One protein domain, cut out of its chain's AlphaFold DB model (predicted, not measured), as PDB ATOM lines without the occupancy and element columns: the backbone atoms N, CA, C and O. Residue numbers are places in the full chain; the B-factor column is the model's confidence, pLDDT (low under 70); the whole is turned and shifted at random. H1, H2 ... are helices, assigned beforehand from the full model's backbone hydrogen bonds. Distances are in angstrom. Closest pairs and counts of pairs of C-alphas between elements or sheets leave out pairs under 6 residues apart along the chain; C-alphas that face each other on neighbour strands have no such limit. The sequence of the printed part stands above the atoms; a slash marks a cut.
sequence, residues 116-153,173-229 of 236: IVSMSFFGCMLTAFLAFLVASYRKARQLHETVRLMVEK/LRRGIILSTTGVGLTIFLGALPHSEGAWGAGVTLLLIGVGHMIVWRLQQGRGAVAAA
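AT A GLANCE: This is residues 116 to 153 and 173 to 229 of the 236 residues of an uncharacterized protein of Archangium sp. Cb G35 (UniProt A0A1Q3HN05). A helical hairpin, H2 and H3, has the longer helix H1 running alongside H2 on the side away from H3, the three helices making one flat, loosely joined layer. H1 and H2 come near each other only around residues 118 to 122 and 185 to 189, and two helix ends stick out: residues 134 to 152 of H1, with Lys 153 after them, and residues 219 to 229 of H3. The printed part has 95 residues with three named helices, in the order H1, H2, H3, and no named strand; the class is all helix. It is only just extended, close to loose, with a radius of gyration of the C-alphas of 19.0 A and spans of 62 by 37 by 13 A.

IN THESE COORDINATES: H1, residues 116 to 152, begins with C-alpha 116 at (-2.020, -3.091, 33.607) and is 53.2 A long from first to last C-alpha. H2, residues 173 to 191, is 26.6 A long and begins with C-alpha 173 at (-32.065, -0.672, 46.110). H3, residues 200 to 229, is 44.5 A long and ends with C-alpha 229 at (-54.262, 5.973, 48.884).

HOW THE PARTS SIT: H1 and H2 only just touch, with 3 pairs of C-alphas within 8 A, the closest being those of Ser 118 and Phe 189 at 7.1 A. They run opposite ways at a shallow tilt of 11 degrees. H2 and H3 form a helical hairpin over a short link of 8 residues; they touch, the closest C-alphas being those of Thr 187 and Gly 203 at 4.0 A, and run opposite ways at a shallow tilt of 21 degrees. H1 and H3 are apart. Every O i to N i+4 pair is within hydrogen-bond range in H2 and H3, and 32 of 33 are in H1.

THE WHOLE: The C-alphas farthest apart are those of Lys 153 and His 195, 63.5 A. Residues 154 to 172 are not printed, and C-alphas 153 and 173 are 34.9 A apart across this cut. The mean pLDDT of the printed part is 74.2; 28 residues are under 70, among them residues 149 to 153, 194 to 196 and 221 to 229.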
ATOM      1  N   ILE A 116      -2.389  -3.928  32.456       79.50
ATOM      2  CA  ILE A 116      -2.020  -3.091  33.607       79.50
ATOM      3  C   ILE A 116      -2.945  -1.872  33.716       79.50
ATOM      4  O   ILE A 116      -3.418  -1.559  34.810       79.50
ATOM      5  N   VAL A 117      -3.241  -1.205  32.594       80.88
ATOM      6  CA  VAL A 117      -4.137  -0.036  32.575       80.88
ATOM      7  C   VAL A 117      -5.553  -0.432  32.999       80.88
ATOM      8  O   VAL A 117      -6.130   0.217  33.876       80.88
ATOM      9  N   SER A 118      -6.087  -1.531  32.458       77.19
ATOM     10  CA  SER A 118      -7.419  -2.024  32.831       77.19
ATOM     11  C   SER A 118      -7.488  -2.455  34.299       77.19
ATOM     12  O   SER A 118      -8.447  -2.103  34.989       77.19
ATOM     13  N   MET A 119      -6.464  -3.144  34.821       79.56
ATOM     14  CA  MET A 119      -6.417  -3.523  36.240       79.56
ATOM     15  C   MET A 119      -6.311  -2.317  37.174       79.56
ATOM     16  O   MET A 119      -6.985  -2.283  38.202       79.56
ATOM     17  N   SER A 120      -5.511  -1.309  36.820       79.00
ATOM     18  CA  SER A 120      -5.366  -0.093  37.626       79.00
ATOM     19  C   SER A 120      -6.669   0.711  37.680       79.00
ATOM     20  O   SER A 120      -7.121   1.092  38.765       79.00
ATOM     21  N   PHE A 121      -7.322   0.911  36.531       80.38
ATOM     22  CA  PHE A 121      -8.576   1.660  36.453       80.38
ATOM     23  C   PHE A 121      -9.705   0.951  37.216       80.38
ATOM     24  O   PHE A 121     -10.401   1.565  38.030       80.38
ATOM     25  N   PHE A 122      -9.832  -0.365  37.023       75.81
ATOM     26  CA  PHE A 122     -10.823  -1.177  37.725       75.81
ATOM     27  C   PHE A 122     -10.542  -1.257  39.233       75.81
ATOM     28  O   PHE A 122     -11.455  -1.096  40.043       75.81
ATOM     29  N   GLY A 123      -9.277  -1.433  39.624       76.94
ATOM     30  CA  GLY A 123      -8.852  -1.468  41.021       76.94
ATOM     31  C   GLY A 123      -9.134  -0.158  41.758       76.94
ATOM     32  O   GLY A 123      -9.636  -0.185  42.885       76.94
ATOM     33  N   CYS A 124      -8.892   0.987  41.112       78.12
ATOM     34  CA  CYS A 124      -9.209   2.313  41.651       78.12
ATOM     35  C   CYS A 124     -10.723   2.491  41.861       78.12
ATOM     36  O   CYS A 124     -11.176   2.908  42.930       78.12
ATOM     37  N   MET A 125     -11.528   2.090  40.876       75.00
ATOM     38  CA  MET A 125     -12.986   2.170  40.973       75.00
ATOM     39  C   MET A 125     -13.538   1.247  42.073       75.00
ATOM     40  O   MET A 125     -14.396   1.663  42.855       75.00
ATOM     41  N   LEU A 126     -12.996   0.030  42.203       77.00
ATOM     42  CA  LEU A 126     -13.363  -0.924  43.253       77.00
ATOM     43  C   LEU A 126     -12.985  -0.421  44.657       77.00
ATOM     44  O   LEU A 126     -13.785  -0.533  45.586       77.00
ATOM     45  N   THR A 127     -11.793   0.159  44.822       71.25
ATOM     46  CA  THR A 127     -11.333   0.688  46.121       71.25
ATOM     47  C   THR A 127     -12.109   1.925  46.554       71.25
ATOM     48  O   THR A 127     -12.550   1.981  47.704       71.25
ATOM     49  N   ALA A 128     -12.362   2.877  45.651       72.00
ATOM     50  CA  ALA A 128     -13.221   4.029  45.937       72.00
ATOM     51  C   ALA A 128     -14.631   3.586  46.368       72.00
ATOM     52  O   ALA A 128     -15.225   4.139  47.300       72.00
ATOM     53  N   PHE A 129     -15.144   2.529  45.739       73.38
ATOM     54  CA  PHE A 129     -16.444   1.965  46.068       73.38
ATOM     55  C   PHE A 129     -16.469   1.246  47.428       73.38
ATOM     56  O   PHE A 129     -17.391   1.462  48.221       73.38
ATOM     57  N   LEU A 130     -15.446   0.446  47.750       71.75
ATOM     58  CA  LEU A 130     -15.285  -0.166  49.076       71.75
ATOM     59  C   LEU A 130     -15.195   0.902  50.173       71.75
ATOM     60  O   LEU A 130     -15.844   0.774  51.214       71.75
ATOM     61  N   ALA A 131     -14.452   1.983  49.926       72.56
ATOM     62  CA  ALA A 131     -14.353   3.107  50.850       72.56
ATOM     63  C   ALA A 131     -15.722   3.766  51.091       72.56
ATOM     64  O   ALA A 131     -16.095   4.016  52.243       72.56
ATOM     65  N   PHE A 132     -16.518   3.975  50.036       79.50
ATOM     66  CA  PHE A 132     -17.888   4.483  50.156       79.50
ATOM     67  C   PHE A 132     -18.794   3.539  50.965       79.50
ATOM     68  O   PHE A 132     -19.555   3.993  51.830       79.50
ATOM     69  N   LEU A 133     -18.695   2.225  50.738       72.81
ATOM     70  CA  LEU A 133     -19.470   1.223  51.472       72.81
ATOM     71  C   LEU A 133     -19.135   1.244  52.970       72.81
ATOM     72  O   LEU A 133     -20.044   1.313  53.801       72.81
ATOM     73  N   VAL A 134     -17.843   1.255  53.312       70.94
ATOM     74  CA  VAL A 134     -17.366   1.329  54.701       70.94
ATOM     75  C   VAL A 134     -17.806   2.636  55.358       70.94
ATOM     76  O   VAL A 134     -18.334   2.615  56.471       70.94
ATOM     77  N   ALA A 135     -17.664   3.774  54.674       69.94
ATOM     78  CA  ALA A 135     -18.116   5.065  55.188       69.94
ATOM     79  C   ALA A 135     -19.626   5.065  55.464       69.94
ATOM     80  O   ALA A 135     -20.083   5.548  56.502       69.94
ATOM     81  N   SER A 136     -20.416   4.469  54.571       63.81
ATOM     82  CA  SER A 136     -21.856   4.364  54.769       63.81
ATOM     83  C   SER A 136     -22.241   3.396  55.889       63.81
ATOM     84  O   SER A 136     -23.241   3.645  56.565       63.81
ATOM     85  N   TYR A 137     -21.490   2.312  56.088       68.06
ATOM     86  CA  TYR A 137     -21.695   1.391  57.204       68.06
ATOM     87  C   TYR A 137     -21.390   2.070  58.544       68.06
ATOM     88  O   TYR A 137     -22.178   1.970  59.487       68.06
ATOM     89  N   ARG A 138     -20.306   2.857  58.608       70.81
ATOM     90  CA  ARG A 138     -19.960   3.656  59.794       70.81
ATOM     91  C   ARG A 138     -21.084   4.621  60.174       70.81
ATOM     92  O   ARG A 138     -21.464   4.656  61.340       70.81
ATOM     93  N   LYS A 139     -21.683   5.319  59.200       63.09
ATOM     94  CA  LYS A 139     -22.831   6.219  59.443       63.09
ATOM     95  C   LYS A 139     -24.034   5.491  60.052       63.09
ATOM     96  O   LYS A 139     -24.671   6.012  60.959       63.09
ATOM     97  N   ALA A 140     -24.331   4.274  59.592       64.19
ATOM     98  CA  ALA A 140     -25.434   3.481  60.138       64.19
ATOM     99  C   ALA A 140     -25.174   3.040  61.589       64.19
ATOM    100  O   ALA A 140     -26.104   2.999  62.392       64.19
ATOM    101  N   ARG A 141     -23.919   2.746  61.944       70.31
ATOM    102  CA  ARG A 141     -23.543   2.373  63.315       70.31
ATOM    103  C   ARG A 141     -23.625   3.563  64.276       70.31
ATOM    104  O   ARG A 141     -24.200   3.428  65.350       70.31
ATOM    105  N   GLN A 142     -23.166   4.737  63.834       68.50
ATOM    106  CA  GLN A 142     -23.211   5.974  64.623       68.50
ATOM    107  C   GLN A 142     -24.637   6.384  65.013       68.50
ATOM    108  O   GLN A 142     -24.856   6.868  66.120       68.50
ATOM    109  N   LEU A 143     -25.625   6.145  64.146       66.75
ATOM    110  CA  LEU A 143     -27.029   6.425  64.462       66.75
ATOM    111  C   LEU A 143     -27.545   5.564  65.624       66.75
ATOM    112  O   LEU A 143     -28.205   6.084  66.517       66.75
ATOM    113  N   HIS A 144     -27.210   4.273  65.654       66.94
ATOM    114  CA  HIS A 144     -27.632   3.378  66.735       66.94
ATOM    115  C   HIS A 144     -26.911   3.683  68.052       66.94
ATOM    116  O   HIS A 144     -27.532   3.617  69.109       66.94
ATOM    117  N   GLU A 145     -25.630   4.056  67.995       71.94
ATOM    118  CA  GLU A 145     -24.877   4.497  69.177       71.94
ATOM    119  C   GLU A 145     -25.449   5.797  69.749       71.94
ATOM    120  O   GLU A 145     -25.626   5.905  70.958       71.94
ATOM    121  N   THR A 146     -25.833   6.750  68.894       72.19
ATOM    122  CA  THR A 146     -26.443   8.015  69.334       72.19
ATOM    123  C   THR A 146     -27.814   7.781  69.967       72.19
ATOM    124  O   THR A 146     -28.098   8.327  71.029       72.19
ATOM    125  N   VAL A 147     -28.644   6.921  69.366       66.38
ATOM    126  CA  VAL A 147     -29.942   6.525  69.935       66.38
ATOM    127  C   VAL A 147     -29.757   5.827  71.279       66.38
ATOM    128  O   VAL A 147     -30.457   6.149  72.233       66.38
ATOM    129  N   ARG A 148     -28.787   4.917  71.392       70.06
ATOM    130  CA  ARG A 148     -28.499   4.217  72.646       70.06
ATOM    131  C   ARG A 148     -28.016   5.172  73.740       70.06
ATOM    132  O   ARG A 148     -28.499   5.085  74.860       70.06
ATOM    133  N   LEU A 149     -27.147   6.125  73.404       68.00
ATOM    134  CA  LEU A 149     -26.669   7.153  74.333       68.00
ATOM    135  C   LEU A 149     -27.767   8.153  74.733       68.00
ATOM    136  O   LEU A 149     -27.727   8.679  75.842       68.00
ATOM    137  N   MET A 150     -28.747   8.421  73.863       63.72
ATOM    138  CA  MET A 150     -29.925   9.229  74.207       63.72
ATOM    139  C   MET A 150     -30.893   8.470  75.127       63.72
ATOM    140  O   MET A 150     -31.423   9.066  76.061       63.72
ATOM    141  N   VAL A 151     -31.067   7.160  74.917       65.06
ATOM    142  CA  VAL A 151     -31.882   6.283  75.780       65.06
ATOM    143  C   VAL A 151     -31.235   6.092  77.159       65.06
ATOM    144  O   VAL A 151     -31.922   6.190  78.171       65.06
ATOM    145  N   GLU A 152     -29.916   5.888  77.231       69.69
ATOM    146  CA  GLU A 152     -29.178   5.729  78.499       69.69
ATOM    147  C   GLU A 152     -29.146   7.021  79.340       69.69
ATOM    148  O   GLU A 152     -29.021   6.956  80.561       69.69
ATOM    149  N   LYS A 153     -29.307   8.197  78.717       67.38
ATOM    150  CA  LYS A 153     -29.360   9.502  79.403       67.38
ATOM    151  C   LYS A 153     -30.754   9.902  79.903       67.38
ATOM    152  O   LYS A 153     -30.901  11.004  80.423       67.38
ATOM    153  N   LEU A 173     -32.603  -1.697  47.001       66.62
ATOM    154  CA  LEU A 173     -32.065  -0.672  46.110       66.62
ATOM    155  C   LEU A 173     -30.532  -0.594  46.151       66.62
ATOM    156  O   LEU A 173     -29.898  -0.544  45.104       66.62
ATOM    157  N   ARG A 174     -29.909  -0.604  47.340       73.00
ATOM    158  CA  ARG A 174     -28.440  -0.558  47.429       73.00
ATOM    159  C   ARG A 174     -27.825  -1.827  46.878       73.00
ATOM    160  O   ARG A 174     -26.854  -1.727  46.144       73.00
ATOM    161  N   ARG A 175     -28.377  -2.997  47.216       70.81
ATOM    162  CA  ARG A 175     -27.885  -4.274  46.682       70.81
ATOM    163  C   ARG A 175     -28.031  -4.336  45.162       70.81
ATOM    164  O   ARG A 175     -27.073  -4.726  44.511       70.81
ATOM    165  N   GLY A 176     -29.153  -3.873  44.609       76.88
ATOM    166  CA  GLY A 176     -29.370  -3.781  43.162       76.88
ATOM    167  C   GLY A 176     -28.389  -2.834  42.470       76.88
ATOM    168  O   GLY A 176     -27.772  -3.221  41.482       76.88
ATOM    169  N   ILE A 177     -28.163  -1.637  43.029       81.00
ATOM    170  CA  ILE A 177     -27.178  -0.681  42.495       81.00
ATOM    171  C   ILE A 177     -25.771  -1.278  42.554       81.00
ATOM    172  O   ILE A 177     -25.103  -1.316  41.527       81.00
ATOM    173  N   ILE A 178     -25.349  -1.799  43.715       79.94
ATOM    174  CA  ILE A 178     -24.033  -2.430  43.901       79.94
ATOM    175  C   ILE A 178     -23.823  -3.532  42.857       79.94
ATOM    176  O   ILE A 178     -22.824  -3.524  42.143       79.94
ATOM    177  N   LEU A 179     -24.788  -4.443  42.729       79.75
ATOM    178  CA  LEU A 179     -24.679  -5.590  41.835       79.75
ATOM    179  C   LEU A 179     -24.707  -5.173  40.354       79.75
ATOM    180  O   LEU A 179     -23.984  -5.756  39.548       79.75
ATOM    181  N   SER A 180     -25.456  -4.118  40.007       81.19
ATOM    182  CA  SER A 180     -25.469  -3.559  38.650       81.19
ATOM    183  C   SER A 180     -24.138  -2.895  38.281       81.19
ATOM    184  O   SER A 180     -23.598  -3.184  37.216       81.19
ATOM    185  N   THR A 181     -23.548  -2.085  39.170       80.44
ATOM    186  CA  THR A 181     -22.266  -1.408  38.914       80.44
ATOM    187  C   THR A 181     -21.126  -2.418  38.815       80.44
ATOM    188  O   THR A 181     -20.277  -2.302  37.931       80.44
ATOM    189  N   THR A 182     -21.129  -3.451  39.668       82.75
ATOM    190  CA  THR A 182     -20.176  -4.566  39.574       82.75
ATOM    191  C   THR A 182     -20.360  -5.357  38.277       82.75
ATOM    192  O   THR A 182     -19.368  -5.668  37.626       82.75
ATOM    193  N   GLY A 183     -21.601  -5.631  37.859       85.06
ATOM    194  CA  GLY A 183     -21.893  -6.306  36.590       85.06
ATOM    195  C   GLY A 183     -21.424  -5.518  35.363       85.06
ATOM    196  O   GLY A 183     -20.780  -6.088  34.484       85.06
ATOM    197  N   VAL A 184     -21.658  -4.201  35.322       83.44
ATOM    198  CA  VAL A 184     -21.172  -3.317  34.242       83.44
ATOM    199  C   VAL A 184     -19.646  -3.326  34.182       83.44
ATOM    200  O   VAL A 184     -19.075  -3.563  33.119       83.44
ATOM    201  N   GLY A 185     -18.983  -3.132  35.325       82.38
ATOM    202  CA  GLY A 185     -17.525  -3.148  35.393       82.38
ATOM    203  C   GLY A 185     -16.931  -4.492  34.964       82.38
ATOM    204  O   GLY A 185     -15.970  -4.515  34.200       82.38
ATOM    205  N   LEU A 186     -17.538  -5.606  35.386       83.88
ATOM    206  CA  LEU A 186     -17.095  -6.950  35.014       83.88
ATOM    207  C   LEU A 186     -17.331  -7.248  33.525       83.88
ATOM    208  O   LEU A 186     -16.488  -7.873  32.894       83.88
ATOM    209  N   THR A 187     -18.436  -6.767  32.949       83.25
ATOM    210  CA  THR A 187     -18.733  -6.926  31.512       83.25
ATOM    211  C   THR A 187     -17.713  -6.185  30.655       83.25
ATOM    212  O   THR A 187     -17.177  -6.757  29.710       83.25
ATOM    213  N   ILE A 188     -17.418  -4.927  31.003       82.00
ATOM    214  CA  ILE A 188     -16.441  -4.098  30.283       82.00
ATOM    215  C   ILE A 188     -15.036  -4.691  30.426       82.00
ATOM    216  O   ILE A 188     -14.295  -4.749  29.449       82.00
ATOM    217  N   PHE A 189     -14.682  -5.176  31.620       79.81
ATOM    218  CA  PHE A 189     -13.385  -5.798  31.867       79.81
ATOM    219  C   PHE A 189     -13.206  -7.090  31.058       79.81
ATOM    220  O   PHE A 189     -12.234  -7.198  30.320       79.81
ATOM    221  N   LEU A 190     -14.154  -8.034  31.117       79.25
ATOM    222  CA  LEU A 190     -14.065  -9.301  30.369       79.25
ATOM    223  C   LEU A 190     -14.220  -9.107  28.853       79.25
ATOM    224  O   LEU A 190     -13.675  -9.897  28.092       79.25
ATOM    225  N   GLY A 191     -14.927  -8.064  28.407       79.00
ATOM    226  CA  GLY A 191     -15.029  -7.708  26.989       79.00
ATOM    227  C   GLY A 191     -13.755  -7.085  26.409       79.00
ATOM    228  O   GLY A 191     -13.543  -7.153  25.204       79.00
ATOM    229  N   ALA A 192     -12.895  -6.506  27.250       79.00
ATOM    230  CA  ALA A 192     -11.614  -5.944  26.823       79.00
ATOM    231  C   ALA A 192     -10.499  -6.999  26.684       79.00
ATOM    232  O   ALA A 192      -9.421  -6.671  26.188       79.00
ATOM    233  N   LEU A 193     -10.720  -8.247  27.125       80.06
ATOM    234  CA  LEU A 193      -9.739  -9.323  26.977       80.06
ATOM    235  C   LEU A 193      -9.820  -9.940  25.563       80.06
ATOM    236  O   LEU A 193     -10.863 -10.484  25.200       80.06
ATOM    237  N   PRO A 194      -8.720  -9.942  24.782       61.88
ATOM    238  CA  PRO A 194      -8.712 -10.392  23.385       61.88
ATOM    239  C   PRO A 194      -8.813 -11.920  23.197       61.88
ATOM    240  O   PRO A 194      -8.850 -12.382  22.064       61.88
ATOM    241  N   HIS A 195      -8.856 -12.715  24.276       60.16
ATOM    242  CA  HIS A 195      -8.767 -14.184  24.214       60.16
ATOM    243  C   HIS A 195      -9.938 -14.927  24.879       60.16
ATOM    244  O   HIS A 195      -9.828 -16.108  25.201       60.16
ATOM    245  N   SER A 196     -11.060 -14.252  25.136       62.59
ATOM    246  CA  SER A 196     -12.188 -14.869  25.838       62.59
ATOM    247  C   SER A 196     -13.510 -14.657  25.110       62.59
ATOM    248  O   SER A 196     -14.343 -13.839  25.513       62.59
ATOM    249  N   GLU A 197     -13.711 -15.431  24.043       70.31
ATOM    250  CA  GLU A 197     -15.013 -15.549  23.392       70.31
ATOM    251  C   GLU A 197     -16.050 -16.037  24.421       70.31
ATOM    252  O   GLU A 197     -15.956 -17.130  24.972       70.31
ATOM    253  N   GLY A 198     -17.012 -15.173  24.759       66.81
ATOM    254  CA  GLY A 198     -18.130 -15.491  25.657       66.81
ATOM    255  C   GLY A 198     -17.950 -15.153  27.145       66.81
ATOM    256  O   GLY A 198     -18.945 -15.127  27.870       66.81
ATOM    257  N   ALA A 199     -16.749 -14.807  27.624       78.25
ATOM    258  CA  ALA A 199     -16.557 -14.503  29.053       78.25
ATOM    259  C   ALA A 199     -17.308 -13.236  29.509       78.25
ATOM    260  O   ALA A 199     -17.800 -13.166  30.636       78.25
ATOM    261  N   TRP A 200     -17.504 -12.268  28.611       80.12
ATOM    262  CA  TRP A 200     -18.317 -11.069  28.853       80.12
ATOM    263  C   TRP A 200     -19.754 -11.386  29.321       80.12
ATOM    264  O   TRP A 200     -20.349 -10.594  30.058       80.12
ATOM    265  N   GLY A 201     -20.281 -12.575  29.000       76.62
ATOM    266  CA  GLY A 201     -21.592 -13.052  29.450       76.62
ATOM    267  C   GLY A 201     -21.724 -13.195  30.973       76.62
ATOM    268  O   GLY A 201     -22.804 -12.964  31.522       76.62
ATOM    269  N   ALA A 202     -20.632 -13.485  31.689       79.94
ATOM    270  CA  ALA A 202     -20.647 -13.547  33.154       79.94
ATOM    271  C   ALA A 202     -20.922 -12.166  33.781       79.94
ATOM    272  O   ALA A 202     -21.684 -12.054  34.745       79.94
ATOM    273  N   GLY A 203     -20.369 -11.104  33.185       83.44
ATOM    274  CA  GLY A 203     -20.654  -9.724  33.575       83.44
ATOM    275  C   GLY A 203     -22.101  -9.325  33.279       83.44
ATOM    276  O   GLY A 203     -22.776  -8.773  34.152       83.44
ATOM    277  N   VAL A 204     -22.600  -9.678  32.089       82.94
ATOM    278  CA  VAL A 204     -23.987  -9.402  31.674       82.94
ATOM    279  C   VAL A 204     -24.984 -10.099  32.600       82.94
ATOM    280  O   VAL A 204     -25.985  -9.502  32.990       82.94
ATOM    281  N   THR A 205     -24.685 -11.329  33.025       83.69
ATOM    282  CA  THR A 205     -25.530 -12.082  33.959       83.69
ATOM    283  C   THR A 205     -25.619 -11.375  35.316       83.69
ATOM    284  O   THR A 205     -26.719 -11.170  35.829       83.69
ATOM    285  N   LEU A 206     -24.493 -10.913  35.878       84.19
ATOM    286  CA  LEU A 206     -24.487 -10.126  37.121       84.19
ATOM    287  C   LEU A 206     -25.236  -8.793  36.977       84.19
ATOM    288  O   LEU A 206     -25.974  -8.397  37.882       84.19
ATOM    289  N   LEU A 207     -25.076  -8.122  35.834       85.69
ATOM    290  CA  LEU A 207     -25.779  -6.880  35.517       85.69
ATOM    291  C   LEU A 207     -27.293  -7.110  35.503       85.69
ATOM    292  O   LEU A 207     -28.023  -6.361  36.156       85.69
ATOM    293  N   LEU A 208     -27.764  -8.169  34.835       84.31
ATOM    294  CA  LEU A 208     -29.184  -8.524  34.797       84.31
ATOM    295  C   LEU A 208     -29.740  -8.829  36.191       84.31
ATOM    296  O   LEU A 208     -30.836  -8.373  36.515       84.31
ATOM    297  N   ILE A 209     -28.989  -9.540  37.037       83.69
ATOM    298  CA  ILE A 209     -29.410  -9.810  38.421       83.69
ATOM    299  C   ILE A 209     -29.527  -8.491  39.209       83.69
ATOM    300  O   ILE A 209     -30.505  -8.282  39.933       83.69
ATOM    301  N   GLY A 210     -28.583  -7.561  39.031       84.62
ATOM    302  CA  GLY A 210     -28.636  -6.231  39.647       84.62
ATOM    303  C   GLY A 210     -29.840  -5.400  39.191       84.62
ATOM    304  O   GLY A 210     -30.553  -4.825  40.020       84.62
ATOM    305  N   VAL A 211     -30.122  -5.398  37.885       78.75
ATOM    306  CA  VAL A 211     -31.300  -4.737  37.299       78.75
ATOM    307  C   VAL A 211     -32.601  -5.383  37.791       78.75
ATOM    308  O   VAL A 211     -33.552  -4.669  38.109       78.75
ATOM    309  N   GLY A 212     -32.636  -6.707  37.951       81.62
ATOM    310  CA  GLY A 212     -33.781  -7.428  38.512       81.62
ATOM    311  C   GLY A 212     -34.157  -6.932  39.913       81.62
ATOM    312  O   GLY A 212     -35.326  -6.642  40.179       81.62
ATOM    313  N   HIS A 213     -33.167  -6.726  40.786       79.75
ATOM    314  CA  HIS A 213     -33.397  -6.137  42.111       79.75
ATOM    315  C   HIS A 213     -33.924  -4.692  42.045       79.75
ATOM    316  O   HIS A 213     -34.794  -4.312  42.834       79.75
ATOM    317  N   MET A 214     -33.445  -3.899  41.085       79.06
ATOM    318  CA  MET A 214     -33.922  -2.535  40.817       79.06
ATOM    319  C   MET A 214     -35.394  -2.514  40.369       79.06
ATOM    320  O   MET A 214     -36.188  -1.718  40.878       79.06
ATOM    321  N   ILE A 215     -35.787  -3.425  39.474       77.81
ATOM    322  CA  ILE A 215     -37.167  -3.542  38.973       77.81
ATOM    323  C   ILE A 215     -38.122  -3.956  40.097       77.81
ATOM    324  O   ILE A 215     -39.179  -3.343  40.267       77.81
ATOM    325  N   VAL A 216     -37.744  -4.954  40.902       76.69
ATOM    326  CA  VAL A 216     -38.543  -5.407  42.053       76.69
ATOM    327  C   VAL A 216     -38.765  -4.270  43.051       76.69
ATOM    328  O   VAL A 216     -39.877  -4.100  43.557       76.69
ATOM    329  N   TRP A 217     -37.742  -3.452  43.301       79.31
ATOM    330  CA  TRP A 217     -37.888  -2.260  44.129       79.31
ATOM    331  C   TRP A 217     -38.852  -1.239  43.505       79.31
ATOM    332  O   TRP A 217     -39.758  -0.761  44.190       79.31
ATOM    333  N   ARG A 218     -38.726  -0.956  42.203       75.50
ATOM    334  CA  ARG A 218     -39.588   0.004  41.488       75.50
ATOM    335  C   ARG A 218     -41.061  -0.428  41.508       75.50
ATOM    336  O   ARG A 218     -41.947   0.413  41.645       75.50
ATOM    337  N   LEU A 219     -41.325  -1.734  41.451       72.44
ATOM    338  CA  LEU A 219     -42.668  -2.314  41.585       72.44
ATOM    339  C   LEU A 219     -43.223  -2.210  43.016       72.44
ATOM    340  O   LEU A 219     -44.409  -1.931  43.202       72.44
ATOM    341  N   GLN A 220     -42.381  -2.398  44.037       70.88
ATOM    342  CA  GLN A 220     -42.790  -2.230  45.436       70.88
ATOM    343  C   GLN A 220     -43.125  -0.770  45.771       70.88
ATOM    344  O   GLN A 220     -44.064  -0.528  46.529       70.88
ATOM    345  N   GLN A 221     -42.427   0.198  45.169       65.25
ATOM    346  CA  GLN A 221     -42.755   1.618  45.338       65.25
ATOM    347  C   GLN A 221     -44.151   1.967  44.809       65.25
ATOM    348  O   GLN A 221     -44.903   2.664  45.489       65.25
ATOM    349  N   GLY A 222     -44.528   1.435  43.642       60.41
ATOM    350  CA  GLY A 222     -45.860   1.657  43.070       60.41
ATOM    351  C   GLY A 222     -46.986   1.090  43.940       60.41
ATOM    352  O   GLY A 222     -48.000   1.749  44.148       60.41
ATOM    353  N   ARG A 223     -46.793  -0.100  44.528       58.47
ATOM    354  CA  ARG A 223     -47.794  -0.721  45.419       58.47
ATOM    355  C   ARG A 223     -47.946   0.011  46.752       58.47
ATOM    356  O   ARG A 223     -49.052   0.052  47.278       58.47
ATOM    357  N   GLY A 224     -46.872   0.602  47.280       61.78
ATOM    358  CA  GLY A 224     -46.930   1.410  48.502       61.78
ATOM    359  C   GLY A 224     -47.762   2.685  48.336       61.78
ATOM    360  O   GLY A 224     -48.534   3.020  49.226       61.78
ATOM    361  N   ALA A 225     -47.663   3.350  47.179       60.22
ATOM    362  CA  ALA A 225     -48.447   4.550  46.878       60.22
ATOM    363  C   ALA A 225     -49.950   4.250  46.745       60.22
ATOM    364  O   ALA A 225     -50.777   4.972  47.293       60.22
ATOM    365  N   VAL A 226     -50.304   3.147  46.078       63.25
ATOM    366  CA  VAL A 226     -51.706   2.719  45.929       63.25
ATOM    367  C   VAL A 226     -52.285   2.230  47.263       63.25
ATOM    368  O   VAL A 226     -53.426   2.541  47.584       63.25
ATOM    369  N   ALA A 227     -51.498   1.519  48.078       64.06
ATOM    370  CA  ALA A 227     -51.921   1.085  49.411       64.06
ATOM    371  C   ALA A 227     -52.107   2.261  50.387       64.06
ATOM    372  O   ALA A 227     -53.022   2.227  51.202       64.06
ATOM    373  N   ALA A 228     -51.278   3.306  50.287       62.72
ATOM    374  CA  ALA A 228     -51.435   4.528  51.076       62.72
ATOM    375  C   ALA A 228     -52.683   5.330  50.668       62.72
ATOM    376  O   ALA A 228     -53.340   5.898  51.529       62.72
ATOM    377  N   ALA A 229     -53.043   5.329  49.380       67.69
ATOM    378  CA  ALA A 229     -54.262   5.973  48.884       67.69
ATOM    379  C   ALA A 229     -55.558   5.233  49.274       67.69
ATOM    380  O   ALA A 229     -56.634   5.819  49.235       67.69
TER     381      ALA A 229